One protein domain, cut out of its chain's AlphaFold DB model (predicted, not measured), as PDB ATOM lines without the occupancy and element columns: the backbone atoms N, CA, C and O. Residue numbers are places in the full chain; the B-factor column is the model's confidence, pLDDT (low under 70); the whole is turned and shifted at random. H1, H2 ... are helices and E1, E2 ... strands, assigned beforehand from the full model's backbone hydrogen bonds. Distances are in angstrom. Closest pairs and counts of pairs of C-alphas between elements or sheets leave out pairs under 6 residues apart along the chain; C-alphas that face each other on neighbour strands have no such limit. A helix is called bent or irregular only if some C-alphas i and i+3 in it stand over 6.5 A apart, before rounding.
ATOM      1  N   TYR A  25      33.557 -65.193 -48.191       80.62
ATOM      2  CA  TYR A  25      34.093 -63.992 -47.551       80.62
ATOM      3  C   TYR A  25      33.197 -63.411 -46.446       80.62
ATOM      4  O   TYR A  25      33.713 -62.688 -45.595       80.62
ATOM      5  N   LYS A  26      31.883 -63.693 -46.445       86.94
ATOM      6  CA  LYS A  26      30.958 -63.229 -45.399       86.94
ATOM      7  C   LYS A  26      31.223 -63.907 -44.062       86.94
ATOM      8  O   LYS A  26      31.019 -63.274 -43.033       86.94
ATOM      9  N   ASP A  27      31.746 -65.130 -44.100       90.25
ATOM     10  CA  ASP A  27      32.106 -65.933 -42.928       90.25
ATOM     11  C   ASP A  27      33.563 -65.703 -42.481       90.25
ATOM     12  O   ASP A  27      34.038 -66.330 -41.535       90.25
ATOM     13  N   ILE A  28      34.300 -64.816 -43.161       90.19
ATOM     14  CA  ILE A  28      35.674 -64.452 -42.800       90.19
ATOM     15  C   ILE A  28      35.640 -63.186 -41.937       90.19
ATOM     16  O   ILE A  28      34.878 -62.259 -42.248       90.19
ATOM     17  N   PRO A  29      36.479 -63.107 -40.886       93.62
ATOM     18  CA  PRO A  29      36.659 -61.876 -40.141       93.62
ATOM     19  C   PRO A  29      37.035 -60.691 -41.030       93.62
ATOM     20  O   PRO A  29      37.763 -60.829 -42.017       93.62
ATOM     21  N   ILE A  30      36.541 -59.511 -40.673       94.81
ATOM     22  CA  ILE A  30      36.959 -58.270 -41.326       94.81
ATOM     23  C   ILE A  30      38.467 -58.046 -41.175       94.81
ATOM     24  O   ILE A  30      39.052 -58.293 -40.122       94.81
ATOM     25  N   SER A  31      39.082 -57.515 -42.227       94.50
ATOM     26  CA  SER A  31      40.441 -56.987 -42.190       94.50
ATOM     27  C   SER A  31      40.490 -55.553 -42.713       94.50
ATOM     28  O   SER A  31      39.735 -55.156 -43.608       94.50
ATOM     29  N   TRP A  32      41.395 -54.758 -42.146       96.38
ATOM     30  CA  TRP A  32      41.523 -53.336 -42.448       96.38
ATOM     31  C   TRP A  32      42.636 -53.082 -43.454       96.38
ATOM     32  O   TRP A  32      43.774 -53.507 -43.267       96.38
ATOM     33  N   GLN A  33      42.326 -52.322 -44.497       96.06
ATOM     34  CA  GLN A  33      43.313 -51.804 -45.430       96.06
ATOM     35  C   GLN A  33      43.438 -50.288 -45.227       96.06
ATOM     36  O   GLN A  33      42.541 -49.528 -45.589       96.06
ATOM     37  N   LEU A  34      44.559 -49.859 -44.636       93.88
ATOM     38  CA  LEU A  34      44.779 -48.479 -44.177       93.88
ATOM     39  C   LEU A  34      45.656 -47.633 -45.118       93.88
ATOM     40  O   LEU A  34      45.822 -46.439 -44.905       93.88
ATOM     41  N   ASN A  35      46.216 -48.208 -46.184       91.88
ATOM     42  CA  ASN A  35      47.176 -47.517 -47.061       91.88
ATOM     43  C   ASN A  35      46.554 -46.453 -47.990       91.88
ATOM     44  O   ASN A  35      47.231 -45.951 -48.884       91.88
ATOM     45  N   ARG A  36      45.253 -46.190 -47.852       93.19
ATOM     46  CA  ARG A  36      44.451 -45.318 -48.724       93.19
ATOM     47  C   ARG A  36      43.633 -44.298 -47.932       93.19
ATOM     48  O   ARG A  36      42.743 -43.677 -48.502       93.19
ATOM     49  N   ILE A  37      43.945 -44.144 -46.645       95.56
ATOM     50  CA  ILE A  37      43.358 -43.090 -45.830       95.56
ATOM     51  C   ILE A  37      43.763 -41.751 -46.443       95.56
ATOM     52  O   ILE A  37      44.936 -41.524 -46.739       95.56
ATOM     53  N   ASP A  38      42.778 -40.889 -46.639       95.62
ATOM     54  CA  ASP A  38      42.967 -39.527 -47.112       95.62
ATOM     55  C   ASP A  38      43.843 -38.730 -46.135       95.62
ATOM     56  O   ASP A  38      43.695 -38.841 -44.919       95.62
ATOM     57  N   ASP A  39      44.745 -37.903 -46.642       90.56
ATOM     58  CA  ASP A  39      45.607 -37.033 -45.846       90.56
ATOM     59  C   ASP A  39      45.325 -35.535 -46.018       90.56
ATOM     60  O   ASP A  39      45.850 -34.726 -45.251       90.56
ATOM     61  N   GLY A  40      44.467 -35.164 -46.968       88.12
ATOM     62  CA  GLY A  40      44.229 -33.773 -47.357       88.12
ATOM     63  C   GLY A  40      42.842 -33.230 -47.018       88.12
ATOM     64  O   GLY A  40      42.667 -32.015 -47.023       88.12
ATOM     65  N   SER A  41      41.856 -34.076 -46.702       92.12
ATOM     66  CA  SER A  41      40.530 -33.601 -46.273       92.12
ATOM     67  C   SER A  41      40.371 -33.532 -44.755       92.12
ATOM     68  O   SER A  41      41.152 -34.096 -43.985       92.12
ATOM     69  N   ARG A  42      39.276 -32.893 -44.326       92.06
ATOM     70  CA  ARG A  42      38.817 -32.835 -42.930       92.06
ATOM     71  C   ARG A  42      38.219 -34.141 -42.396       92.06
ATOM     72  O   ARG A  42      37.724 -34.143 -41.276       92.06
ATOM     73  N   TRP A  43      38.223 -35.216 -43.184       95.44
ATOM     74  CA  TRP A  43      37.903 -36.574 -42.726       95.44
ATOM     75  C   TRP A  43      39.096 -37.526 -42.866       95.44
ATOM     76  O   TRP A  43      38.977 -38.715 -42.582       95.44
ATOM     77  N   GLY A  44      40.235 -37.018 -43.336       93.00
ATOM     78  CA  GLY A  44      41.476 -37.767 -43.455       93.00
ATOM     79  C   GLY A  44      42.196 -37.965 -42.121       93.00
ATOM     80  O   GLY A  44      41.640 -37.717 -41.054       93.00
ATOM     81  N   VAL A  45      43.475 -38.349 -42.157       88.94
ATOM     82  CA  VAL A  45      44.310 -38.518 -40.944       88.94
ATOM     83  C   VAL A  45      44.419 -37.239 -40.108       88.94
ATOM     84  O   VAL A  45      44.720 -37.296 -38.916       88.94
ATOM     85  N   SER A  46      44.178 -36.081 -40.728       84.88
ATOM     86  CA  SER A  46      44.203 -34.764 -40.091       84.88
ATOM     87  C   SER A  46      43.210 -34.645 -38.932       84.88
ATOM     88  O   SER A  46      43.488 -33.913 -37.988       84.88
ATOM     89  N   VAL A  47      42.118 -35.419 -38.929       86.12
ATOM     90  CA  VAL A  47      41.138 -35.427 -37.825       86.12
ATOM     91  C   VAL A  47      41.717 -35.903 -36.498       86.12
ATOM     92  O   VAL A  47      41.118 -35.673 -35.457       86.12
ATOM     93  N   PHE A  48      42.872 -36.568 -36.530       84.62
ATOM     94  CA  PHE A  48      43.586 -37.026 -35.341       84.62
ATOM     95  C   PHE A  48      44.743 -36.114 -34.947       84.62
ATOM     96  O   PHE A  48      45.352 -36.331 -33.898       84.62
ATOM     97  N   ARG A  49      45.046 -35.095 -35.765       74.62
ATOM     98  CA  ARG A  49      45.996 -34.024 -35.442       74.62
ATOM     99  C   ARG A  49      45.327 -32.979 -34.544       74.62
ATOM    100  O   ARG A  49      45.390 -31.783 -34.810       74.62
ATOM    101  N   GLU A  50      44.625 -33.449 -33.518       69.00
ATOM    102  CA  GLU A  50      44.165 -32.583 -32.441       69.00
ATOM    103  C   GLU A  50      45.375 -32.139 -31.622       69.00
ATOM    104  O   GLU A  50      46.392 -32.836 -31.558       69.00
ATOM    105  N   PHE A 118      41.410 -41.529 -32.013       89.19
ATOM    106  CA  PHE A 118      41.813 -42.730 -32.737       89.19
ATOM    107  C   PHE A 118      42.205 -43.842 -31.770       89.19
ATOM    108  O   PHE A 118      41.631 -44.927 -31.824       89.19
ATOM    109  N   TRP A 119      43.143 -43.576 -30.864       86.88
ATOM    110  CA  TRP A 119      43.627 -44.583 -29.918       86.88
ATOM    111  C   TRP A 119      42.615 -44.887 -28.817       86.88
ATOM    112  O   TRP A 119      42.495 -46.037 -28.396       86.88
ATOM    113  N   LYS A 120      41.859 -43.871 -28.389       85.44
ATOM    114  CA  LYS A 120      40.888 -43.987 -27.299       85.44
ATOM    115  C   LYS A 120      39.642 -44.788 -27.683       85.44
ATOM    116  O   LYS A 120      39.244 -45.672 -26.933       85.44
ATOM    117  N   ASP A 121      39.043 -44.497 -28.841       89.00
ATOM    118  CA  ASP A 121      37.719 -45.021 -29.205       89.00
ATOM    119  C   ASP A 121      37.736 -45.861 -30.492       89.00
ATOM    120  O   ASP A 121      37.118 -46.931 -30.562       89.00
ATOM    121  N   ILE A 122      38.443 -45.402 -31.530       93.94
ATOM    122  CA  ILE A 122      38.397 -46.035 -32.857       93.94
ATOM    123  C   ILE A 122      39.168 -47.353 -32.858       93.94
ATOM    124  O   ILE A 122      38.595 -48.390 -33.182       93.94
ATOM    125  N   TYR A 123      40.441 -47.336 -32.470       94.00
ATOM    126  CA  TYR A 123      41.331 -48.493 -32.515       94.00
ATOM    127  C   TYR A 123      40.822 -49.682 -31.675       94.00
ATOM    128  O   TYR A 123      40.753 -50.787 -32.219       94.00
ATOM    129  N   PRO A 124      40.342 -49.501 -30.425       94.38
ATOM    130  CA  PRO A 124      39.718 -50.593 -29.674       94.38
ATOM    131  C   PRO A 124      38.483 -51.173 -30.374       94.38
ATOM    132  O   PRO A 124      38.263 -52.387 -30.346       94.38
ATOM    133  N   THR A 125      37.695 -50.329 -31.049       94.94
ATOM    134  CA  THR A 125      36.535 -50.779 -31.832       94.94
ATOM    135  C   THR A 125      36.965 -51.575 -33.067       94.94
ATOM    136  O   THR A 125      36.352 -52.601 -33.364       94.94
ATOM    137  N   LEU A 126      38.036 -51.162 -33.757       96.00
ATOM    138  CA  LEU A 126      38.605 -51.911 -34.884       96.00
ATOM    139  C   LEU A 126      39.051 -53.312 -34.447       96.00
ATOM    140  O   LEU A 126      38.649 -54.287 -35.076       96.00
ATOM    141  N   ILE A 127      39.779 -53.421 -33.327       96.38
ATOM    142  CA  ILE A 127      40.192 -54.713 -32.744       96.38
ATOM    143  C   ILE A 127      38.977 -55.573 -32.380       96.38
ATOM    144  O   ILE A 127      38.985 -56.792 -32.556       96.38
ATOM    145  N   HIS A 128      37.920 -54.969 -31.832       95.81
ATOM    146  CA  HIS A 128      36.701 -55.710 -31.519       95.81
ATOM    147  C   HIS A 128      36.057 -56.292 -32.785       95.81
ATOM    148  O   HIS A 128      35.652 -57.454 -32.791       95.81
ATOM    149  N   PHE A 129      35.994 -55.506 -33.857       95.56
ATOM    150  CA  PHE A 129      35.454 -55.938 -35.140       95.56
ATOM    151  C   PHE A 129      36.317 -56.988 -35.838       95.56
ATOM    152  O   PHE A 129      35.739 -57.876 -36.445       95.56
ATOM    153  N   GLU A 130      37.642 -56.997 -35.674       95.69
ATOM    154  CA  GLU A 130      38.519 -58.071 -36.194       95.69
ATOM    155  C   GLU A 130      38.157 -59.471 -35.668       95.69
ATOM    156  O   GLU A 130      38.575 -60.479 -36.234       95.69
ATOM    157  N   LYS A 131      37.363 -59.560 -34.594       96.06
ATOM    158  CA  LYS A 131      36.839 -60.823 -34.049       96.06
ATOM    159  C   LYS A 131      35.488 -61.225 -34.643       96.06
ATOM    160  O   LYS A 131      34.948 -62.253 -34.245       96.06
ATOM    161  N   LYS A 132      34.934 -60.413 -35.544       95.50
ATOM    162  CA  LYS A 132      33.629 -60.601 -36.173       95.50
ATOM    163  C   LYS A 132      33.763 -60.826 -37.665       95.50
ATOM    164  O   LYS A 132      34.541 -60.167 -38.355       95.50
ATOM    165  N   THR A 133      32.930 -61.725 -38.154       95.12
ATOM    166  CA  THR A 133      32.687 -61.940 -39.575       95.12
ATOM    167  C   THR A 133      31.874 -60.795 -40.169       95.12
ATOM    168  O   THR A 133      31.172 -60.057 -39.472       95.12
ATOM    169  N   TRP A 134      31.930 -60.655 -41.488       93.81
ATOM    170  CA  TRP A 134      31.096 -59.678 -42.180       93.81
ATOM    171  C   TRP A 134      29.608 -59.958 -42.066       93.81
ATOM    172  O   TRP A 134      28.836 -59.012 -41.933       93.81
ATOM    173  N   PHE A 135      29.224 -61.233 -42.046       92.88
ATOM    174  CA  PHE A 135      27.853 -61.632 -41.773       92.88
ATOM    175  C   PHE A 135      27.372 -61.067 -40.431       92.88
ATOM    176  O   PHE A 135      26.320 -60.439 -40.373       92.88
ATOM    177  N   GLU A 136      28.155 -61.213 -39.360       94.94
ATOM    178  CA  GLU A 136      27.793 -60.672 -38.044       94.94
ATOM    179  C   GLU A 136      27.729 -59.139 -38.036       94.94
ATOM    180  O   GLU A 136      26.807 -58.574 -37.448       94.94
ATOM    181  N   ILE A 137      28.680 -58.465 -38.693       94.62
ATOM    182  CA  ILE A 137      28.724 -56.995 -38.769       94.62
ATOM    183  C   ILE A 137      27.503 -56.450 -39.522       94.62
ATOM    184  O   ILE A 137      26.855 -55.518 -39.052       94.62
ATOM    185  N   GLU A 138      27.154 -57.022 -40.675       92.50
ATOM    186  CA  GLU A 138      26.032 -56.554 -41.507       92.50
ATOM    187  C   GLU A 138      24.666 -56.736 -40.826       92.50
ATOM    188  O   GLU A 138      23.729 -55.987 -41.111       92.50
ATOM    189  N   GLN A 139      24.557 -57.681 -39.887       93.88
ATOM    190  CA  GLN A 139      23.352 -57.902 -39.084       93.88
ATOM    191  C   GLN A 139      23.245 -56.967 -37.869       93.88
ATOM    192  O   GLN A 139      22.199 -56.931 -37.213       93.88
ATOM    193  N   GLU A 140      24.283 -56.185 -37.541       94.88
ATOM    194  CA  GLU A 140      24.194 -55.237 -36.433       94.88
ATOM    195  C   GLU A 140      23.150 -54.151 -36.719       94.88
ATOM    196  O   GLU A 140      23.174 -53.441 -37.731       94.88
ATOM    197  N   THR A 141      22.242 -53.971 -35.762       93.62
ATOM    198  CA  THR A 141      21.200 -52.947 -35.816       93.62
ATOM    199  C   THR A 141      21.273 -52.027 -34.608       93.62
ATOM    200  O   THR A 141      21.884 -52.332 -33.585       93.62
ATOM    201  N   PHE A 142      20.649 -50.861 -34.726       88.88
ATOM    202  CA  PHE A 142      20.403 -49.971 -33.603       88.88
ATOM    203  C   PHE A 142      18.959 -49.481 -33.638       88.88
ATOM    204  O   PHE A 142      18.345 -49.362 -34.704       88.88
ATOM    205  N   TYR A 143      18.424 -49.152 -32.466       86.50
ATOM    206  CA  TYR A 143      17.100 -48.562 -32.362       86.50
ATOM    207  C   TYR A 143      17.167 -47.060 -32.666       86.50
ATOM    208  O   TYR A 143      17.918 -46.316 -32.034       86.50
ATOM    209  N   GLY A 144      16.396 -46.592 -33.649       81.19
ATOM    210  CA  GLY A 144      16.392 -45.184 -34.032       81.19
ATOM    211  C   GLY A 144      15.130 -44.772 -34.778       81.19
ATOM    212  O   GLY A 144      14.745 -45.397 -35.767       81.19
ATOM    213  N   ARG A 145      14.509 -43.663 -34.348       79.81
ATOM    214  CA  ARG A 145      13.211 -43.174 -34.865       79.81
ATOM    215  C   ARG A 145      12.112 -44.249 -34.793       79.81
ATOM    216  O   ARG A 145      11.432 -44.505 -35.783       79.81
ATOM    217  N   GLY A 146      11.993 -44.913 -33.645       85.25
ATOM    218  CA  GLY A 146      10.920 -45.876 -33.376       85.25
ATOM    219  C   GLY A 146      11.078 -47.259 -34.022       85.25
ATOM    220  O   GLY A 146      10.184 -48.087 -33.882       85.25
ATOM    221  N   LYS A 147      12.180 -47.531 -34.734       90.00
ATOM    222  CA  LYS A 147      12.411 -48.814 -35.416       90.00
ATOM    223  C   LYS A 147      13.874 -49.246 -35.402       90.00
ATOM    224  O   LYS A 147      14.769 -48.410 -35.256       90.00
ATOM    225  N   ASN A 148      14.105 -50.540 -35.617       89.81
ATOM    226  CA  ASN A 148      15.441 -51.078 -35.860       89.81
ATOM    227  C   ASN A 148      15.945 -50.616 -37.229       89.81
ATOM    228  O   ASN A 148      15.221 -50.661 -38.227       89.81
ATOM    229  N   LYS A 149      17.189 -50.149 -37.264       88.12
ATOM    230  CA  LYS A 149      17.898 -49.751 -38.480       88.12
ATOM    231  C   LYS A 149      19.239 -50.457 -38.532       88.12
ATOM    232  O   LYS A 149      19.855 -50.657 -37.488       88.12
ATOM    233  N   THR A 150      19.695 -50.785 -39.734       91.56
ATOM    234  CA  THR A 150      21.046 -51.309 -39.942       91.56
ATOM    235  C   THR A 150      22.074 -50.284 -39.475       91.56
ATOM    236  O   THR A 150      21.937 -49.074 -39.690       91.56
ATOM    237  N   LYS A 151      23.089 -50.760 -38.757       93.88
ATOM    238  CA  LYS A 151      24.154 -49.918 -38.211       93.88
ATOM    239  C   LYS A 151      25.212 -49.591 -39.267       93.88
ATOM    240  O   LYS A 151      25.774 -48.495 -39.244       93.88
ATOM    241  N   HIS A 152      25.407 -50.506 -40.210       95.44
ATOM    242  CA  HIS A 152      26.367 -50.437 -41.307       95.44
ATOM    243  C   HIS A 152      25.617 -50.612 -42.627       95.44
ATOM    244  O   HIS A 152      24.636 -51.354 -42.671       95.44
ATOM    245  N   HIS A 153      26.007 -49.888 -43.671       94.50
ATOM    246  CA  HIS A 153      25.355 -49.993 -44.977       94.50
ATOM    247  C   HIS A 153      26.188 -49.336 -46.076       94.50
ATOM    248  O   HIS A 153      26.977 -48.422 -45.813       94.50
ATOM    249  N   SER A 154      25.961 -49.793 -47.306       96.56
ATOM    250  CA  SER A 154      26.363 -49.086 -48.514       96.56
ATOM    251  C   SER A 154      25.516 -47.831 -48.717       96.56
ATOM    252  O   SER A 154      24.314 -47.823 -48.439       96.56
ATOM    253  N   ILE A 155      26.155 -46.772 -49.195       96.75
ATOM    254  CA  ILE A 155      25.562 -45.473 -49.504       96.75
ATOM    255  C   ILE A 155      26.047 -45.088 -50.895       96.75
ATOM    256  O   ILE A 155      27.252 -45.122 -51.165       96.75
ATOM    257  N   LYS A 156      25.119 -44.715 -51.778       97.44
ATOM    258  CA  LYS A 156      25.472 -44.346 -53.152       97.44
ATOM    259  C   LYS A 156      26.320 -43.082 -53.157       97.44
ATOM    260  O   LYS A 156      26.071 -42.167 -52.371       97.44
ATOM    261  N   ILE A 157      27.255 -42.973 -54.098       97.19
ATOM    262  CA  ILE A 157      28.045 -41.741 -54.267       97.19
ATOM    263  C   ILE A 157      27.129 -40.529 -54.489       97.19
ATOM    264  O   ILE A 157      27.399 -39.445 -53.986       97.19
ATOM    265  N   SER A 158      25.989 -40.695 -55.158       95.44
ATOM    266  CA  SER A 158      25.015 -39.613 -55.348       95.44
ATOM    267  C   SER A 158      24.327 -39.127 -54.063       95.44
ATOM    268  O   SER A 158      23.757 -38.037 -54.067       95.44
ATOM    269  N   GLU A 159      24.378 -39.897 -52.973       95.88
ATOM    270  CA  GLU A 159      23.736 -39.580 -51.689       95.88
ATOM    271  C   GLU A 159      24.682 -38.892 -50.691       95.88
ATOM    272  O   GLU A 159      24.214 -38.342 -49.693       95.88
ATOM    273  N   ILE A 160      25.997 -38.881 -50.949       96.81
ATOM    274  CA  ILE A 160      26.964 -38.152 -50.117       96.81
ATOM    275  C   ILE A 160      27.102 -36.692 -50.578       96.81
ATOM    276  O   ILE A 160      26.819 -36.323 -51.729       96.81
ATOM    277  N   ILE A 161      27.550 -35.829 -49.667       97.12
ATOM    278  CA  ILE A 161      27.709 -34.396 -49.946       97.12
ATOM    279  C   ILE A 161      28.707 -34.131 -51.086       97.12
ATOM    280  O   ILE A 161      29.628 -34.910 -51.331       97.12
ATOM    281  N   SER A 162      28.536 -33.005 -51.784       96.75
ATOM    282  CA  SER A 162      29.372 -32.634 -52.938       96.75
ATOM    283  C   SER A 162      30.858 -32.531 -52.603       96.75
ATOM    284  O   SER A 162      31.680 -32.921 -53.420       96.75
ATOM    285  N   GLU A 163      31.198 -32.060 -51.401       97.06
ATOM    286  CA  GLU A 163      32.584 -31.982 -50.916       97.06
ATOM    287  C   GLU A 163      33.249 -33.367 -50.879       97.06
ATOM    288  O   GLU A 163      34.360 -33.535 -51.369       97.06
ATOM    289  N   ALA A 164      32.544 -34.381 -50.366       97.12
ATOM    290  CA  ALA A 164      33.051 -35.748 -50.321       97.12
ATOM    291  C   ALA A 164      33.178 -36.350 -51.727       97.12
ATOM    292  O   ALA A 164      34.167 -37.016 -52.016       97.12
ATOM    293  N   ARG A 165      32.227 -36.067 -52.630       96.94
ATOM    294  CA  ARG A 165      32.324 -36.489 -54.037       96.94
ATOM    295  C   ARG A 165      33.545 -35.894 -54.737       96.94
ATOM    296  O   ARG A 165      34.335 -36.651 -55.285       96.94
ATOM    297  N   GLY A 166      33.743 -34.579 -54.637       96.31
ATOM    298  CA  GLY A 166      34.925 -33.919 -55.200       96.31
ATOM    299  C   GLY A 166      36.224 -34.476 -54.614       96.31
ATOM    300  O   GLY A 166      37.201 -34.672 -55.329       96.31
ATOM    301  N   ARG A 167      36.220 -34.853 -53.330       96.81
ATOM    302  CA  ARG A 167      37.393 -35.487 -52.728       96.81
ATOM    303  C   ARG A 167      37.692 -36.882 -53.289       96.81
ATOM    304  O   ARG A 167      38.860 -37.250 -53.362       96.81
ATOM    305  N   LEU A 168      36.687 -37.662 -53.698       97.06
ATOM    306  CA  LEU A 168      36.930 -38.934 -54.397       97.06
ATOM    307  C   LEU A 168      37.623 -38.708 -55.744       97.06
ATOM    308  O   LEU A 168      38.546 -39.454 -56.067       97.06
ATOM    309  N   GLU A 169      37.225 -37.664 -56.477       95.50
ATOM    310  CA  GLU A 169      37.860 -37.259 -57.739       95.50
ATOM    311  C   GLU A 169      39.328 -36.865 -57.508       95.50
ATOM    312  O   GLU A 169      40.220 -37.399 -58.166       95.50
ATOM    313  N   ASP A 170      39.616 -36.037 -56.494       95.94
ATOM    314  CA  ASP A 170      40.993 -35.677 -56.113       95.94
ATOM    315  C   ASP A 170      41.857 -36.912 -55.797       95.94
ATOM    316  O   ASP A 170      43.039 -36.981 -56.149       95.94
ATOM    317  N   LEU A 171      41.265 -37.896 -55.112       95.50
ATOM    318  CA  LEU A 171      41.909 -39.160 -54.750       95.50
ATOM    319  C   LEU A 171      41.976 -40.157 -55.923       95.50
ATOM    320  O   LEU A 171      42.566 -41.232 -55.765       95.50
ATOM    321  N   LYS A 172      41.415 -39.804 -57.088       96.00
ATOM    322  CA  LYS A 172      41.313 -40.631 -58.303       96.00
ATOM    323  C   LYS A 172      40.576 -41.949 -58.057       96.00
ATOM    324  O   LYS A 172      41.020 -43.021 -58.476       96.00
ATOM    325  N   ILE A 173      39.478 -41.877 -57.311       94.19
ATOM    326  CA  ILE A 173      38.586 -42.996 -57.003       94.19
ATOM    327  C   ILE A 173      37.281 -42.779 -57.776       94.19
ATOM    328  O   ILE A 173      36.319 -42.237 -57.243       94.19
ATOM    329  N   GLU A 174      37.270 -43.187 -59.042       86.75
ATOM    330  CA  GLU A 174      36.163 -42.905 -59.975       86.75
ATOM    331  C   GLU A 174      35.324 -44.156 -60.301       86.75
ATOM    332  O   GLU A 174      34.131 -44.050 -60.573       86.75
ATOM    333  N   ASP A 175      35.904 -45.354 -60.178       89.00
ATOM    334  CA  ASP A 175      35.261 -46.630 -60.537       89.00
ATOM    335  C   ASP A 175      34.446 -47.252 -59.380       89.00
ATOM    336  O   ASP A 175      34.572 -48.446 -59.085       89.00
ATOM    337  N   ILE A 176      33.646 -46.450 -58.666       94.38
ATOM    338  CA  ILE A 176      32.759 -46.937 -57.594       94.38
ATOM    339  C   ILE A 176      31.382 -46.262 -57.625       94.38
ATOM    340  O   ILE A 176      31.270 -45.048 -57.762       94.38
ATOM    341  N   ASP A 177      30.326 -47.049 -57.407       95.00
ATOM    342  CA  ASP A 177      28.943 -46.546 -57.328       95.00
ATOM    343  C   ASP A 177      28.499 -46.225 -55.893       95.00
ATOM    344  O   ASP A 177      27.558 -45.457 -55.658       95.00
ATOM    345  N   GLU A 178      29.186 -46.805 -54.909       97.12
ATOM    346  CA  GLU A 178      28.863 -46.692 -53.494       97.12
ATOM    347  C   GLU A 178      30.107 -46.734 -52.604       97.12
ATOM    348  O   GLU A 178      31.130 -47.341 -52.926       97.12
ATOM    349  N   LEU A 179      29.983 -46.104 -51.438       97.94
ATOM    350  CA  LEU A 179      30.877 -46.295 -50.303       97.94
ATOM    351  C   LEU A 179      30.142 -47.058 -49.214       97.94
ATOM    352  O   LEU A 179      28.927 -46.955 -49.072       97.94
ATOM    353  N   PHE A 180      30.889 -47.770 -48.384       97.56
ATOM    354  CA  PHE A 180      30.330 -48.450 -47.230       97.56
ATOM    355  C   PHE A 180      30.673 -47.677 -45.955       97.56
ATOM    356  O   PHE A 180      31.829 -47.320 -45.712       97.56
ATOM    357  N   SER A 181      29.649 -47.404 -45.145       97.62
ATOM    358  CA  SER A 181      29.764 -46.672 -43.884       97.62
ATOM    359  C   SER A 181      29.667 -47.639 -42.708       97.62
ATOM    360  O   SER A 181      28.619 -48.248 -42.469       97.62
ATOM    361  N   ILE A 182      30.733 -47.720 -41.913       97.38
ATOM    362  CA  ILE A 182      30.767 -48.463 -40.655       97.38
ATOM    363  C   ILE A 182      30.575 -47.488 -39.496       97.38
ATOM    364  O   ILE A 182      31.464 -46.698 -39.185       97.38
ATOM    365  N   ARG A 183      29.437 -47.561 -38.800       95.50
ATOM    366  CA  ARG A 183      29.237 -46.811 -37.554       95.50
ATOM    367  C   ARG A 183      29.979 -47.486 -36.404       95.50
ATOM    368  O   ARG A 183      29.707 -48.642 -36.099       95.50
ATOM    369  N   LEU A 184      30.848 -46.743 -35.728       94.38
ATOM    370  CA  LEU A 184      31.562 -47.235 -34.549       94.38
ATOM    371  C   LEU A 184      30.714 -47.007 -33.295       94.38
ATOM    372  O   LEU A 184      30.155 -47.937 -32.720       94.38
ATOM    373  N   THR A 185      30.526 -45.737 -32.942       87.56
ATOM    374  CA  THR A 185      29.753 -45.284 -31.783       87.56
ATOM    375  C   THR A 185      29.173 -43.902 -32.053       87.56
ATOM    376  O   THR A 185      29.724 -43.147 -32.851       87.56
ATOM    377  N   GLY A 186      28.051 -43.553 -31.414       88.44
ATOM    378  CA  GLY A 186      27.486 -42.203 -31.485       88.44
ATOM    379  C   GLY A 186      27.384 -41.682 -32.922       88.44
ATOM    380  O   GLY A 186      26.628 -42.245 -33.723       88.44
ATOM    381  N   LYS A 187      28.152 -40.623 -33.224       92.50
ATOM    382  CA  LYS A 187      28.263 -40.017 -34.557       92.50
ATOM    383  C   LYS A 187      29.486 -40.462 -35.383       92.50
ATOM    384  O   LYS A 187      29.595 -40.063 -36.538       92.50
ATOM    385  N   ILE A 188      30.361 -41.293 -34.838       95.06
ATOM    386  CA  ILE A 188      31.633 -41.662 -35.459       95.06
ATOM    387  C   ILE A 188      31.413 -42.773 -36.484       95.06
ATOM    388  O   ILE A 188      30.841 -43.827 -36.167       95.06
ATOM    389  N   ARG A 189      31.840 -42.526 -37.724       96.19
ATOM    390  CA  ARG A 189      31.806 -43.484 -38.832       96.19
ATOM    391  C   ARG A 189      33.178 -43.602 -39.467       96.19
ATOM    392  O   ARG A 189      33.895 -42.616 -39.598       96.19
ATOM    393  N   ILE A 190      33.484 -44.801 -39.937       97.75
ATOM    394  CA  ILE A 190      34.555 -45.023 -40.899       97.75
ATOM    395  C   ILE A 190      33.913 -45.259 -42.255       97.75
ATOM    396  O   ILE A 190      32.986 -46.062 -42.376       97.75
ATOM    397  N   TRP A 191      34.416 -44.558 -43.258       98.31
ATOM    398  CA  TRP A 191      33.989 -44.690 -44.640       98.31
ATOM    399  C   TRP A 191      35.089 -45.332 -45.462       98.31
ATOM    400  O   TRP A 191      36.279 -45.061 -45.269       98.31
ATOM    401  N   GLY A 192      34.686 -46.188 -46.390       97.81
ATOM    402  CA  GLY A 192      35.638 -46.924 -47.190       97.81
ATOM    403  C   GLY A 192      34.998 -47.762 -48.276       97.81
ATOM    404  O   GLY A 192      33.778 -47.795 -48.442       97.81
ATOM    405  N   ILE A 193      35.859 -48.456 -49.011       97.12
ATOM    406  CA  ILE A 193      35.451 -49.363 -50.077       97.12
ATOM    407  C   ILE A 193      35.450 -50.780 -49.523       97.12
ATOM    408  O   ILE A 193      36.454 -51.285 -49.008       97.12
ATOM    409  N   ARG A 194      34.303 -51.435 -49.652       92.62
ATOM    410  CA  ARG A 194      34.102 -52.814 -49.239       92.62
ATOM    411  C   ARG A 194      34.575 -53.769 -50.336       92.62
ATOM    412  O   ARG A 194      34.005 -53.783 -51.419       92.62
ATOM    413  N   LYS A 195      35.602 -54.587 -50.066       89.94
ATOM    414  CA  LYS A 195      36.140 -55.571 -51.027       89.94
ATOM    415  C   LYS A 195      36.281 -56.955 -50.390       89.94
ATOM    416  O   LYS A 195      37.266 -57.234 -49.712       89.94
ATOM    417  N   GLN A 196      35.322 -57.846 -50.647       87.88
ATOM    418  CA  GLN A 196      35.308 -59.239 -50.158       87.88
ATOM    419  C   GLN A 196      35.451 -59.380 -48.647       87.88
ATOM    420  O   GLN A 196      34.460 -59.232 -47.979       87.88
ATOM    421  N   SER A 197      36.602 -59.669 -48.041       86.75
ATOM    422  CA  SER A 197      36.767 -59.657 -46.568       86.75
ATOM    423  C   SER A 197      37.450 -58.384 -46.054       86.75
ATOM    424  O   SER A 197      37.443 -58.112 -44.857       86.75
ATOM    425  N   HIS A 198      37.962 -57.556 -46.963       91.56
ATOM    426  CA  HIS A 198      38.726 -56.360 -46.647       91.56
ATOM    427  C   HIS A 198      37.829 -55.119 -46.636       91.56
ATOM    428  O   HIS A 198      36.856 -55.003 -47.399       91.56
ATOM    429  N   PHE A 199      38.188 -54.167 -45.784       97.19
ATOM    430  CA  PHE A 199      37.645 -52.819 -45.777       97.19
ATOM    431  C   PHE A 199      38.765 -51.810 -46.016       97.19
ATOM    432  O   PHE A 199      39.642 -51.623 -45.171       97.19
ATOM    433  N   GLN A 200      38.742 -51.170 -47.181       97.19
ATOM    434  CA  GLN A 200      39.703 -50.141 -47.554       97.19
ATOM    435  C   GLN A 200      39.250 -48.801 -46.983       97.19
ATOM    436  O   GLN A 200      38.368 -48.156 -47.548       97.19
ATOM    437  N   VAL A 201      39.838 -48.410 -45.854       97.69
ATOM    438  CA  VAL A 201      39.492 -47.173 -45.149       97.69
ATOM    439  C   VAL A 201      39.938 -45.970 -45.971       97.69
ATOM    440  O   VAL A 201      41.091 -45.905 -46.400       97.69
ATOM    441  N   LEU A 202      39.023 -45.021 -46.159       97.81
ATOM    442  CA  LEU A 202      39.292 -43.732 -46.796       97.81
ATOM    443  C   LEU A 202      39.216 -42.594 -45.779       97.81
ATOM    444  O   LEU A 202      40.124 -41.768 -45.716       97.81
ATOM    445  N   TRP A 203      38.161 -42.578 -44.958       98.00
ATOM    446  CA  TRP A 203      37.844 -41.441 -44.097       98.00
ATOM    447  C   TRP A 203      37.328 -41.849 -42.719       98.00
ATOM    448  O   TRP A 203      36.662 -42.875 -42.554       98.00
ATOM    449  N   PHE A 204      37.560 -40.969 -41.749       97.12
ATOM    450  CA  PHE A 204      37.021 -41.005 -40.398       97.12
ATOM    451  C   PHE A 204      36.091 -39.802 -40.194       97.12
ATOM    452  O   PHE A 204      36.513 -38.683 -39.908       97.12
ATOM    453  N   ASP A 205      34.792 -40.039 -40.340       96.31
ATOM    454  CA  ASP A 205      33.751 -39.030 -40.154       96.31
ATOM    455  C   ASP A 205      33.299 -39.018 -38.691       96.31
ATOM    456  O   ASP A 205      32.429 -39.787 -38.269       96.31
ATOM    457  N   LEU A 206      33.910 -38.141 -37.894       94.81
ATOM    458  CA  LEU A 206      33.650 -38.050 -36.454       94.81
ATOM    459  C   LEU A 206      32.269 -37.447 -36.129       94.81
ATOM    460  O   LEU A 206      31.759 -37.618 -35.017       94.81
TER     461      LEU A 206
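What this domain is: This is residues 25 to 50 and 118 to 206 of the 216 residues of an uncharacterized protein of Desulfobacterales bacterium RIFOXYA12_FULL_46_15 (UniProt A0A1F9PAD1). A strongly twisted sheet of five strands makes the body, with the long strands E5, E6 and E7 folding back and forth in it and helix H2 crossing over E5. E2 and E3 form a small hairpin far from the middle, and H4 lies off the sheet. The printed part has 115 residues with four named helices and seven named strands, in the order E1 H1 H2 H3 E2 E3 E4 H4 E5 E6 E7. The large sheet runs E1 E7 E6 E5 E4, mixed; the class is mixed, helices and strands. The whole is compact, with a radius of gyration of the C-alphas of 14.1 A and spans of 33 by 30 by 30 A.

How they stand to each other: Begin at edge strand E1, residues 31 to 33, parallel to E7, residues 198 to 205; N 33 and O 199 are 2.9 A apart, within hydrogen-bond range. H1, residues 45 to 48, only grazes the sheet, with the closest C-alphas to E7 those of Val 47 and Phe 204, 7.4 A. H2, residues 118 to 129, is on the sheet at a height of 7.1 A, in two layers, a helix on one face of a sheet. It runs across E5, residues 178 to 185, at 80 degrees on the local plane, with Thr 125 and Leu 184 the closest C-alphas, 6.7 A. H3, residues 134 to 138, only grazes the sheet. E2, residues 141 to 144, and E3, residues 147 to 150, are an antiparallel hairpin, with N 142 and O 149 at 2.9 A. E3 runs on into edge strand E4, residues 152 to 156, at 73 degrees. E4 is antiparallel to E5, with N 155 and O 179 at 2.8 A. H4, residues 162 to 170, is not on the sheet. E5, E6, residues 188 to 195, and E7 are a meander, each strand the antiparallel neighbour of the one before; look at N 182 and O 190, 2.8 A, and N 205 and O 189, 2.8 A. Each O i to N i+4 pair is within hydrogen-bond range in H3 and H4, against 6 of 8 in H2; H1 is too short for one.

Where its parts are: Find C-alpha 31, where E1 begins, at (40.441, -56.987, -42.190). H2 spans 14.9 A and is irregular, but only just: C-alphas 120 and 123 are 6.9 A apart. E5 spans 21.8 A; E6, 21.4 A, bends by 50 degrees at residue 192; E7, 19.2 A, bends by 66 degrees at residue 202 and ends at C-alpha 205, (33.751, -39.030, -40.154).

The domain as a whole: The C-alphas of Gly 146 and Lys 172 are the two farthest apart, 39.7 A. Residues 51 to 117 are not printed; C-alphas 50 and 118 are 10.4 A apart across the cut. The link from E1 to H1 is long. Residue 50 alone is under pLDDT 70.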